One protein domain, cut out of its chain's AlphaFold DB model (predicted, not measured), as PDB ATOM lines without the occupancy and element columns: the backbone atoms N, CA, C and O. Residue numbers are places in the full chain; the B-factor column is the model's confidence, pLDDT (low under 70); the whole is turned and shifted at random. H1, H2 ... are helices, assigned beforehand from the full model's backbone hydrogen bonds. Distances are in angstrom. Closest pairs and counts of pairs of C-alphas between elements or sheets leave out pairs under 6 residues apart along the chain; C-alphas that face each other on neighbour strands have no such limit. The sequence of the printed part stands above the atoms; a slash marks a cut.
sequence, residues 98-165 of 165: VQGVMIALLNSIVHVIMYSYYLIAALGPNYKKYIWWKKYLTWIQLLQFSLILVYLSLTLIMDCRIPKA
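AT A GLANCE: This is residues 98 to 165 of the 165 residues of the protein "Elongation of very long chain fatty acids protein" of Solenopsis invicta (UniProt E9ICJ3). Two long straight helices, H1 and H2, lie side by side and run opposite ways as one long helical hairpin, a thin rod with a loop at one end and a tail at the other. Residues 122 to 127, of which 122 belongs to H1, stick out at the loop end, and residues 156 to 165, of which 156 to 158 belong to H2, stick out at the tail end. The printed part has 68 residues with two named helices, H1 then H2, and no named strand; the class is all helix. It is extended, with a radius of gyration of the C-alphas of 17.1 A and spans of 58 by 19 by 9 A.

IN THESE COORDINATES: Find C-alpha 98 at (6.063, -30.633, 136.279); from there H1, residues 98 to 122, runs 36.1 A to C-alpha 122 at (31.912, -28.671, 111.118). H2, residues 134 to 158, runs 36.6 A and ends at C-alpha 158 at (2.445, -17.599, 142.454).

HOW THE PARTS SIT: Look at Met 114 and Leu 137, whose C-alphas, the closest of H1 and H2, are 6.8 A apart: the helices touch. Their tilt is a shallow 7 degrees, opposite ways. Every O i to N i+4 pair in H2 is within hydrogen-bond range, and 20 of 21 in H1.

THE WHOLE: The C-alphas farthest apart, of Asn 126 and Pro 163, are 57.9 A apart. The printed part has no cut, and the link from H1 to H2, 11 residues, is long. Look for pLDDT under 70 at residues 98 to 102, 124 to 125, 155 to 156 and 158 to 165.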
ATOM      1  N   VAL A  98       6.483 -30.668 137.694       63.53
ATOM      2  CA  VAL A  98       6.063 -30.633 136.279       63.53
ATOM      3  C   VAL A  98       6.661 -29.415 135.550       63.53
ATOM      4  O   VAL A  98       6.889 -29.452 134.341       63.53
ATOM      5  N   GLN A  99       7.019 -28.354 136.280       63.41
ATOM      6  CA  GLN A  99       7.654 -27.154 135.729       63.41
ATOM      7  C   GLN A  99       9.047 -27.423 135.141       63.41
ATOM      8  O   GLN A  99       9.417 -26.788 134.153       63.41
ATOM      9  N   GLY A 100       9.798 -28.387 135.686       65.25
ATOM     10  CA  GLY A 100      11.112 -28.769 135.163       65.25
ATOM     11  C   GLY A 100      11.041 -29.347 133.754       65.25
ATOM     12  O   GLY A 100      11.926 -29.105 132.935       65.25
ATOM     13  N   VAL A 101       9.948 -30.051 133.444       69.12
ATOM     14  CA  VAL A 101       9.695 -30.631 132.118       69.12
ATOM     15  C   VAL A 101       9.512 -29.529 131.075       69.12
ATOM     16  O   VAL A 101      10.077 -29.614 129.986       69.12
ATOM     17  N   MET A 102       8.793 -28.454 131.415       69.56
ATOM     18  CA  MET A 102       8.580 -27.324 130.506       69.56
ATOM     19  C   MET A 102       9.888 -26.572 130.202       69.56
ATOM     20  O   MET A 102      10.162 -26.242 129.047       69.56
ATOM     21  N   ILE A 103      10.733 -26.358 131.218       74.38
ATOM     22  CA  ILE A 103      12.056 -25.728 131.060       74.38
ATOM     23  C   ILE A 103      12.981 -26.612 130.207       74.38
ATOM     24  O   ILE A 103      13.667 -26.112 129.313       74.38
ATOM     25  N   ALA A 104      12.974 -27.929 130.435       72.06
ATOM     26  CA  ALA A 104      13.767 -28.884 129.666       72.06
ATOM     27  C   ALA A 104      13.347 -28.948 128.186       72.06
ATOM     28  O   ALA A 104      14.211 -29.009 127.309       72.06
ATOM     29  N   LEU A 105      12.043 -28.883 127.896       77.50
ATOM     30  CA  LEU A 105      11.508 -28.829 126.532       77.50
ATOM     31  C   LEU A 105      11.983 -27.579 125.781       77.50
ATOM     32  O   LEU A 105      12.538 -27.696 124.689       77.50
ATOM     33  N   LEU A 106      11.832 -26.394 126.384       77.12
ATOM     34  CA  LEU A 106      12.277 -25.130 125.784       77.12
ATOM     35  C   LEU A 106      13.788 -25.118 125.528       77.12
ATOM     36  O   LEU A 106      14.228 -24.706 124.455       77.12
ATOM     37  N   ASN A 107      14.577 -25.622 126.480       81.81
ATOM     38  CA  ASN A 107      16.019 -25.747 126.313       81.81
ATOM     39  C   ASN A 107      16.374 -26.692 125.158       81.81
ATOM     40  O   ASN A 107      17.184 -26.345 124.306       81.81
ATOM     41  N   SER A 108      15.721 -27.853 125.078       79.31
ATOM     42  CA  SER A 108      15.991 -28.859 124.044       79.31
ATOM     43  C   SER A 108      15.737 -28.327 122.633       79.31
ATOM     44  O   SER A 108      16.538 -28.584 121.739       79.31
ATOM     45  N   ILE A 109      14.682 -27.531 122.432       85.19
ATOM     46  CA  ILE A 109      14.379 -26.909 121.132       85.19
ATOM     47  C   ILE A 109      15.519 -25.979 120.695       85.19
ATOM     48  O   ILE A 109      16.012 -26.075 119.570       85.19
ATOM     49  N   VAL A 110      15.991 -25.111 121.594       86.56
ATOM     50  CA  VAL A 110      17.115 -24.207 121.300       86.56
ATOM     51  C   VAL A 110      18.408 -24.993 121.096       86.56
ATOM     52  O   VAL A 110      19.216 -24.655 120.226       86.56
ATOM     53  N   HIS A 111      18.589 -26.085 121.839       82.31
ATOM     54  CA  HIS A 111      19.755 -26.951 121.728       82.31
ATOM     55  C   HIS A 111      19.815 -27.676 120.382       82.31
ATOM     56  O   HIS A 111      20.890 -27.759 119.789       82.31
ATOM     57  N   VAL A 112      18.678 -28.126 119.850       84.50
ATOM     58  CA  VAL A 112      18.580 -28.705 118.500       84.50
ATOM     59  C   VAL A 112      19.018 -27.688 117.443       84.50
ATOM     60  O   VAL A 112      19.827 -28.018 116.573       84.50
ATOM     61  N   ILE A 113      18.558 -26.437 117.539       85.69
ATOM     62  CA  ILE A 113      18.929 -25.360 116.604       85.69
ATOM     63  C   ILE A 113      20.433 -25.056 116.697       85.69
ATOM     64  O   ILE A 113      21.124 -24.953 115.680       85.69
ATOM     65  N   MET A 114      20.967 -24.962 117.915       85.00
ATOM     66  CA  MET A 114      22.384 -24.696 118.164       85.00
ATOM     67  C   MET A 114      23.292 -25.823 117.663       85.00
ATOM     68  O   MET A 114      24.274 -25.550 116.966       85.00
ATOM     69  N   TYR A 115      22.959 -27.082 117.938       78.75
ATOM     70  CA  TYR A 115      23.758 -28.204 117.450       78.75
ATOM     71  C   TYR A 115      23.676 -28.362 115.937       78.75
ATOM     72  O   TYR A 115      24.690 -28.673 115.316       78.75
ATOM     73  N   SER A 116      22.528 -28.066 115.328       80.50
ATOM     74  CA  SER A 116      22.399 -28.035 113.867       80.50
ATOM     75  C   SER A 116      23.345 -27.002 113.248       80.50
ATOM     76  O   SER A 116      24.052 -27.296 112.283       80.50
ATOM     77  N   TYR A 117      23.450 -25.811 113.847       82.44
ATOM     78  CA  TYR A 117      24.415 -24.793 113.425       82.44
ATOM     79  C   TYR A 117      25.869 -25.285 113.555       82.44
ATOM     80  O   TYR A 117      26.676 -25.077 112.644       82.44
ATOM     81  N   TYR A 118      26.225 -25.956 114.655       77.56
ATOM     82  CA  TYR A 118      27.577 -26.494 114.838       77.56
ATOM     83  C   TYR A 118      27.903 -27.653 113.900       77.56
ATOM     84  O   TYR A 118      29.036 -27.724 113.424       77.56
ATOM     85  N   LEU A 119      26.929 -28.503 113.578       76.31
ATOM     86  CA  LEU A 119      27.083 -29.570 112.595       76.31
ATOM     87  C   LEU A 119      27.440 -28.985 111.223       76.31
ATOM     88  O   LEU A 119      28.444 -29.370 110.632       76.31
ATOM     89  N   ILE A 120      26.689 -27.980 110.762       75.12
ATOM     90  CA  ILE A 120      26.949 -27.307 109.479       75.12
ATOM     91  C   ILE A 120      28.304 -26.583 109.503       75.12
ATOM     92  O   ILE A 120      29.049 -26.614 108.524       75.12
ATOM     93  N   ALA A 121      28.674 -25.974 110.632       74.06
ATOM     94  CA  ALA A 121      29.977 -25.333 110.797       74.06
ATOM     95  C   ALA A 121      31.155 -26.331 110.804       74.06
ATOM     96  O   ALA A 121      32.287 -25.930 110.513       74.06
ATOM     97  N   ALA A 122      30.910 -27.607 111.120       71.19
ATOM     98  CA  ALA A 122      31.912 -28.671 111.118       71.19
ATOM     99  C   ALA A 122      32.154 -29.284 109.725       71.19
ATOM    100  O   ALA A 122      33.234 -29.823 109.497       71.19
ATOM    101  N   LEU A 123      31.222 -29.131 108.771       75.56
ATOM    102  CA  LEU A 123      31.326 -29.657 107.394       75.56
ATOM    103  C   LEU A 123      32.409 -28.973 106.529       75.56
ATOM    104  O   LEU A 123      32.604 -29.329 105.368       75.56
ATOM    105  N   GLY A 124      33.146 -28.005 107.082       68.69
ATOM    106  CA  GLY A 124      34.343 -27.433 106.467       68.69
ATOM    107  C   GLY A 124      34.147 -26.056 105.809       68.69
ATOM    108  O   GLY A 124      33.089 -25.431 105.921       68.69
ATOM    109  N   PRO A 125      35.193 -25.527 105.145       69.69
ATOM    110  CA  PRO A 125      35.231 -24.145 104.659       69.69
ATOM    111  C   PRO A 125      34.183 -23.831 103.580       69.69
ATOM    112  O   PRO A 125      33.699 -22.702 103.532       69.69
ATOM    113  N   ASN A 126      33.760 -24.825 102.791       76.12
ATOM    114  CA  ASN A 126      32.743 -24.662 101.744       76.12
ATOM    115  C   ASN A 126      31.347 -24.328 102.306       76.12
ATOM    116  O   ASN A 126      30.589 -23.587 101.686       76.12
ATOM    117  N   TYR A 127      31.027 -24.810 103.513       74.56
ATOM    118  CA  TYR A 127      29.731 -24.579 104.164       74.56
ATOM    119  C   TYR A 127      29.709 -23.321 105.040       74.56
ATOM    120  O   TYR A 127      28.648 -22.825 105.424       74.56
ATOM    121  N   LYS A 128      30.884 -22.733 105.291       71.94
ATOM    122  CA  LYS A 128      31.057 -21.537 106.123       71.94
ATOM    123  C   LYS A 128      30.354 -20.295 105.554       71.94
ATOM    124  O   LYS A 128      30.013 -19.389 106.308       71.94
ATOM    125  N   LYS A 129      30.107 -20.266 104.240       81.12
ATOM    126  CA  LYS A 129      29.359 -19.200 103.549       81.12
ATOM    127  C   LYS A 129      27.879 -19.160 103.954       81.12
ATOM    128  O   LYS A 129      27.293 -18.085 104.011       81.12
ATOM    129  N   TYR A 130      27.285 -20.310 104.273       80.19
ATOM    130  CA  TYR A 130      25.851 -20.426 104.558       80.19
ATOM    131  C   TYR A 130      25.493 -20.143 106.029       80.19
ATOM    132  O   TYR A 130      24.326 -19.957 106.354       80.19
ATOM    133  N   ILE A 131      26.478 -20.038 106.929       83.88
ATOM    134  CA  ILE A 131      26.273 -19.866 108.383       83.88
ATOM    135  C   ILE A 131      26.309 -18.395 108.862       83.88
ATOM    136  O   ILE A 131      26.724 -18.102 109.983       83.88
ATOM    137  N   TRP A 132      25.830 -17.450 108.047       85.62
ATOM    138  CA  TRP A 132      25.799 -16.003 108.353       85.62
ATOM    139  C   TRP A 132      24.938 -15.635 109.579       85.62
ATOM    140  O   TRP A 132      25.200 -14.660 110.283       85.62
ATOM    141  N   TRP A 133      23.944 -16.463 109.879       86.31
ATOM    142  CA  TRP A 133      22.965 -16.308 110.951       86.31
ATOM    143  C   TRP A 133      23.453 -16.596 112.386       86.31
ATOM    144  O   TRP A 133      22.648 -16.615 113.316       86.31
ATOM    145  N   LYS A 134      24.767 -16.740 112.618       82.69
ATOM    146  CA  LYS A 134      25.349 -16.964 113.959       82.69
ATOM    147  C   LYS A 134      24.830 -15.988 115.027       82.69
ATOM    148  O   LYS A 134      24.629 -16.380 116.171       82.69
ATOM    149  N   LYS A 135      24.623 -14.719 114.658       85.12
ATOM    150  CA  LYS A 135      24.131 -13.674 115.573       85.12
ATOM    151  C   LYS A 135      22.704 -13.949 116.058       85.12
ATOM    152  O   LYS A 135      22.397 -13.690 117.216       85.12
ATOM    153  N   TYR A 136      21.843 -14.501 115.205       88.56
ATOM    154  CA  TYR A 136      20.473 -14.851 115.589       88.56
ATOM    155  C   TYR A 136      20.451 -16.021 116.569       88.56
ATOM    156  O   TYR A 136      19.629 -16.031 117.477       88.56
ATOM    157  N   LEU A 137      21.410 -16.945 116.461       85.00
ATOM    158  CA  LEU A 137      21.560 -18.036 117.420       85.00
ATOM    159  C   LEU A 137      21.764 -17.515 118.850       85.00
ATOM    160  O   LEU A 137      21.077 -17.943 119.772       85.00
ATOM    161  N   THR A 138      22.666 -16.544 119.024       86.12
ATOM    162  CA  THR A 138      22.923 -15.935 120.337       86.12
ATOM    163  C   THR A 138      21.721 -15.154 120.863       86.12
ATOM    164  O   THR A 138      21.463 -15.176 122.062       86.12
ATOM    165  N   TRP A 139      20.945 -14.516 119.981       89.31
ATOM    166  CA  TRP A 139      19.701 -13.843 120.365       89.31
ATOM    167  C   TRP A 139      18.626 -14.825 120.832       89.31
ATOM    168  O   TRP A 139      17.987 -14.576 121.849       89.31
ATOM    169  N   ILE A 140      18.464 -15.959 120.145       87.81
ATOM    170  CA  ILE A 140      17.524 -17.018 120.542       87.81
ATOM    171  C   ILE A 140      17.914 -17.600 121.909       87.81
ATOM    172  O   ILE A 140      17.048 -17.801 122.757       87.81
ATOM    173  N   GLN A 141      19.209 -17.814 122.155       83.31
ATOM    174  CA  GLN A 141      19.710 -18.290 123.449       83.31
ATOM    175  C   GLN A 141      19.474 -17.272 124.576       83.31
ATOM    176  O   GLN A 141      19.020 -17.645 125.654       83.31
ATOM    177  N   LEU A 142      19.729 -15.981 124.342       86.75
ATOM    178  CA  LEU A 142      19.446 -14.933 125.331       86.75
ATOM    179  C   LEU A 142      17.946 -14.817 125.622       86.75
ATOM    180  O   LEU A 142      17.555 -14.740 126.784       86.75
ATOM    181  N   LEU A 143      17.108 -14.884 124.584       88.94
ATOM    182  CA  LEU A 143      15.656 -14.878 124.726       88.94
ATOM    183  C   LEU A 143      15.164 -16.076 125.553       88.94
ATOM    184  O   LEU A 143      14.327 -15.900 126.435       88.94
ATOM    185  N   GLN A 144      15.715 -17.274 125.325       84.38
ATOM    186  CA  GLN A 144      15.424 -18.466 126.127       84.38
ATOM    187  C   GLN A 144      15.709 -18.219 127.614       84.38
ATOM    188  O   GLN A 144      14.852 -18.497 128.452       84.38
ATOM    189  N   PHE A 145      16.885 -17.679 127.953       83.94
ATOM    190  CA  PHE A 145      17.235 -17.388 129.344       83.94
ATOM    191  C   PHE A 145      16.305 -16.344 129.969       83.94
ATOM    192  O   PHE A 145      15.859 -16.536 131.099       83.94
ATOM    193  N   SER A 146      15.961 -15.280 129.239       86.94
ATOM    194  CA  SER A 146      15.017 -14.265 129.716       86.94
ATOM    195  C   SER A 146      13.624 -14.844 129.974       86.94
ATOM    196  O   SER A 146      13.041 -14.576 131.021       86.94
ATOM    197  N   LEU A 147      13.105 -15.685 129.073       86.00
ATOM    198  CA  LEU A 147      11.802 -16.338 129.238       86.00
ATOM    199  C   LEU A 147      11.789 -17.305 130.428       86.00
ATOM    200  O   LEU A 147      10.831 -17.307 131.199       86.00
ATOM    201  N   ILE A 148      12.858 -18.085 130.618       83.00
ATOM    202  CA  ILE A 148      12.998 -18.981 131.774       83.00
ATOM    203  C   ILE A 148      13.060 -18.173 133.078       83.00
ATOM    204  O   ILE A 148      12.412 -18.548 134.051       83.00
ATOM    205  N   LEU A 149      13.780 -17.047 133.107       83.62
ATOM    206  CA  LEU A 149      13.883 -16.189 134.292       83.62
ATOM    207  C   LEU A 149      12.533 -15.557 134.666       83.62
ATOM    208  O   LEU A 149      12.164 -15.542 135.841       83.62
ATOM    209  N   VAL A 150      11.770 -15.085 133.677       85.19
ATOM    210  CA  VAL A 150      10.405 -14.569 133.877       85.19
ATOM    211  C   VAL A 150       9.470 -15.682 134.362       85.19
ATOM    212  O   VAL A 150       8.739 -15.494 135.327       85.19
ATOM    213  N   TYR A 151       9.529 -16.872 133.765       80.50
ATOM    214  CA  TYR A 151       8.711 -18.012 134.186       80.50
ATOM    215  C   TYR A 151       9.011 -18.463 135.626       80.50
ATOM    216  O   TYR A 151       8.088 -18.709 136.404       80.50
ATOM    217  N   LEU A 152      10.290 -18.523 136.010       76.81
ATOM    218  CA  LEU A 152      10.712 -18.855 137.374       76.81
ATOM    219  C   LEU A 152      10.285 -17.782 138.384       76.81
ATOM    220  O   LEU A 152       9.804 -18.119 139.460       76.81
ATOM    221  N   SER A 153      10.417 -16.498 138.046       78.62
ATOM    222  CA  SER A 153       9.991 -15.405 138.932       78.62
ATOM    223  C   SER A 153       8.471 -15.342 139.096       78.62
ATOM    224  O   SER A 153       7.998 -15.214 140.224       78.62
ATOM    225  N   LEU A 154       7.693 -15.536 138.026       77.88
ATOM    226  CA  LEU A 154       6.235 -15.680 138.112       77.88
ATOM    227  C   LEU A 154       5.835 -16.889 138.962       77.88
ATOM    228  O   LEU A 154       4.927 -16.786 139.780       77.88
ATOM    229  N   THR A 155       6.538 -18.010 138.807       68.50
ATOM    230  CA  THR A 155       6.321 -19.207 139.625       68.50
ATOM    231  C   THR A 155       6.558 -18.920 141.104       68.50
ATOM    232  O   THR A 155       5.690 -19.224 141.908       68.50
ATOM    233  N   LEU A 156       7.667 -18.267 141.468       68.94
ATOM    234  CA  LEU A 156       7.970 -17.909 142.861       68.94
ATOM    235  C   LEU A 156       6.931 -16.952 143.467       68.94
ATOM    236  O   LEU A 156       6.609 -17.058 144.647       68.94
ATOM    237  N   ILE A 157       6.392 -16.030 142.664       74.44
ATOM    238  CA  ILE A 157       5.329 -15.110 143.094       74.44
ATOM    239  C   ILE A 157       4.003 -15.866 143.287       74.44
ATOM    240  O   ILE A 157       3.274 -15.603 144.243       74.44
ATOM    241  N   MET A 158       3.688 -16.820 142.405       67.12
ATOM    242  CA  MET A 158       2.445 -17.599 142.454       67.12
ATOM    243  C   MET A 158       2.477 -18.765 143.455       67.12
ATOM    244  O   MET A 158       1.428 -19.107 144.000       67.12
ATOM    245  N   ASP A 159       3.651 -19.314 143.781       56.84
ATOM    246  CA  ASP A 159       3.858 -20.315 144.846       56.84
ATOM    247  C   ASP A 159       3.484 -19.775 146.239       56.84
ATOM    248  O   ASP A 159       3.286 -20.539 147.180       56.84
ATOM    249  N   CYS A 160       3.302 -18.457 146.380       53.19
ATOM    250  CA  CYS A 160       2.749 -17.851 147.589       53.19
ATOM    251  C   CYS A 160       1.231 -18.116 147.764       53.19
ATOM    252  O   CYS A 160       0.665 -17.770 148.799       53.19
ATOM    253  N   ARG A 161       0.549 -18.727 146.779       52.66
ATOM    254  CA  ARG A 161      -0.897 -19.030 146.825       52.66
ATOM    255  C   ARG A 161      -1.281 -20.494 146.598       52.66
ATOM    256  O   ARG A 161      -2.468 -20.801 146.679       52.66
ATOM    257  N   ILE A 162      -0.338 -21.394 146.320       51.34
ATOM    258  CA  ILE A 162      -0.659 -22.788 145.978       51.34
ATOM    259  C   ILE A 162      -0.302 -23.692 147.169       51.34
ATOM    260  O   ILE A 162       0.852 -23.697 147.601       51.34
ATOM    261  N   PRO A 163      -1.262 -24.445 147.741       40.84
ATOM    262  CA  PRO A 163      -0.960 -25.365 148.825       40.84
ATOM    263  C   PRO A 163      -0.068 -26.484 148.291       40.84
ATOM    264  O   PRO A 163      -0.374 -27.104 147.271       40.84
ATOM    265  N   LYS A 164       1.050 -26.723 148.982       46.97
ATOM    266  CA  LYS A 164       1.933 -27.860 148.717       46.97
ATOM    267  C   LYS A 164       1.119 -29.142 148.910       46.97
ATOM    268  O   LYS A 164       0.593 -29.352 150.003       46.97
ATOM    269  N   ALA A 165       0.976 -29.924 147.841       39.59
ATOM    270  CA  ALA A 165       0.412 -31.271 147.897       39.59
ATOM    271  C   ALA A 165       1.373 -32.232 148.609       39.59
ATOM    272  O   ALA A 165       2.605 -32.048 148.452       39.59
TER     273      ALA A 165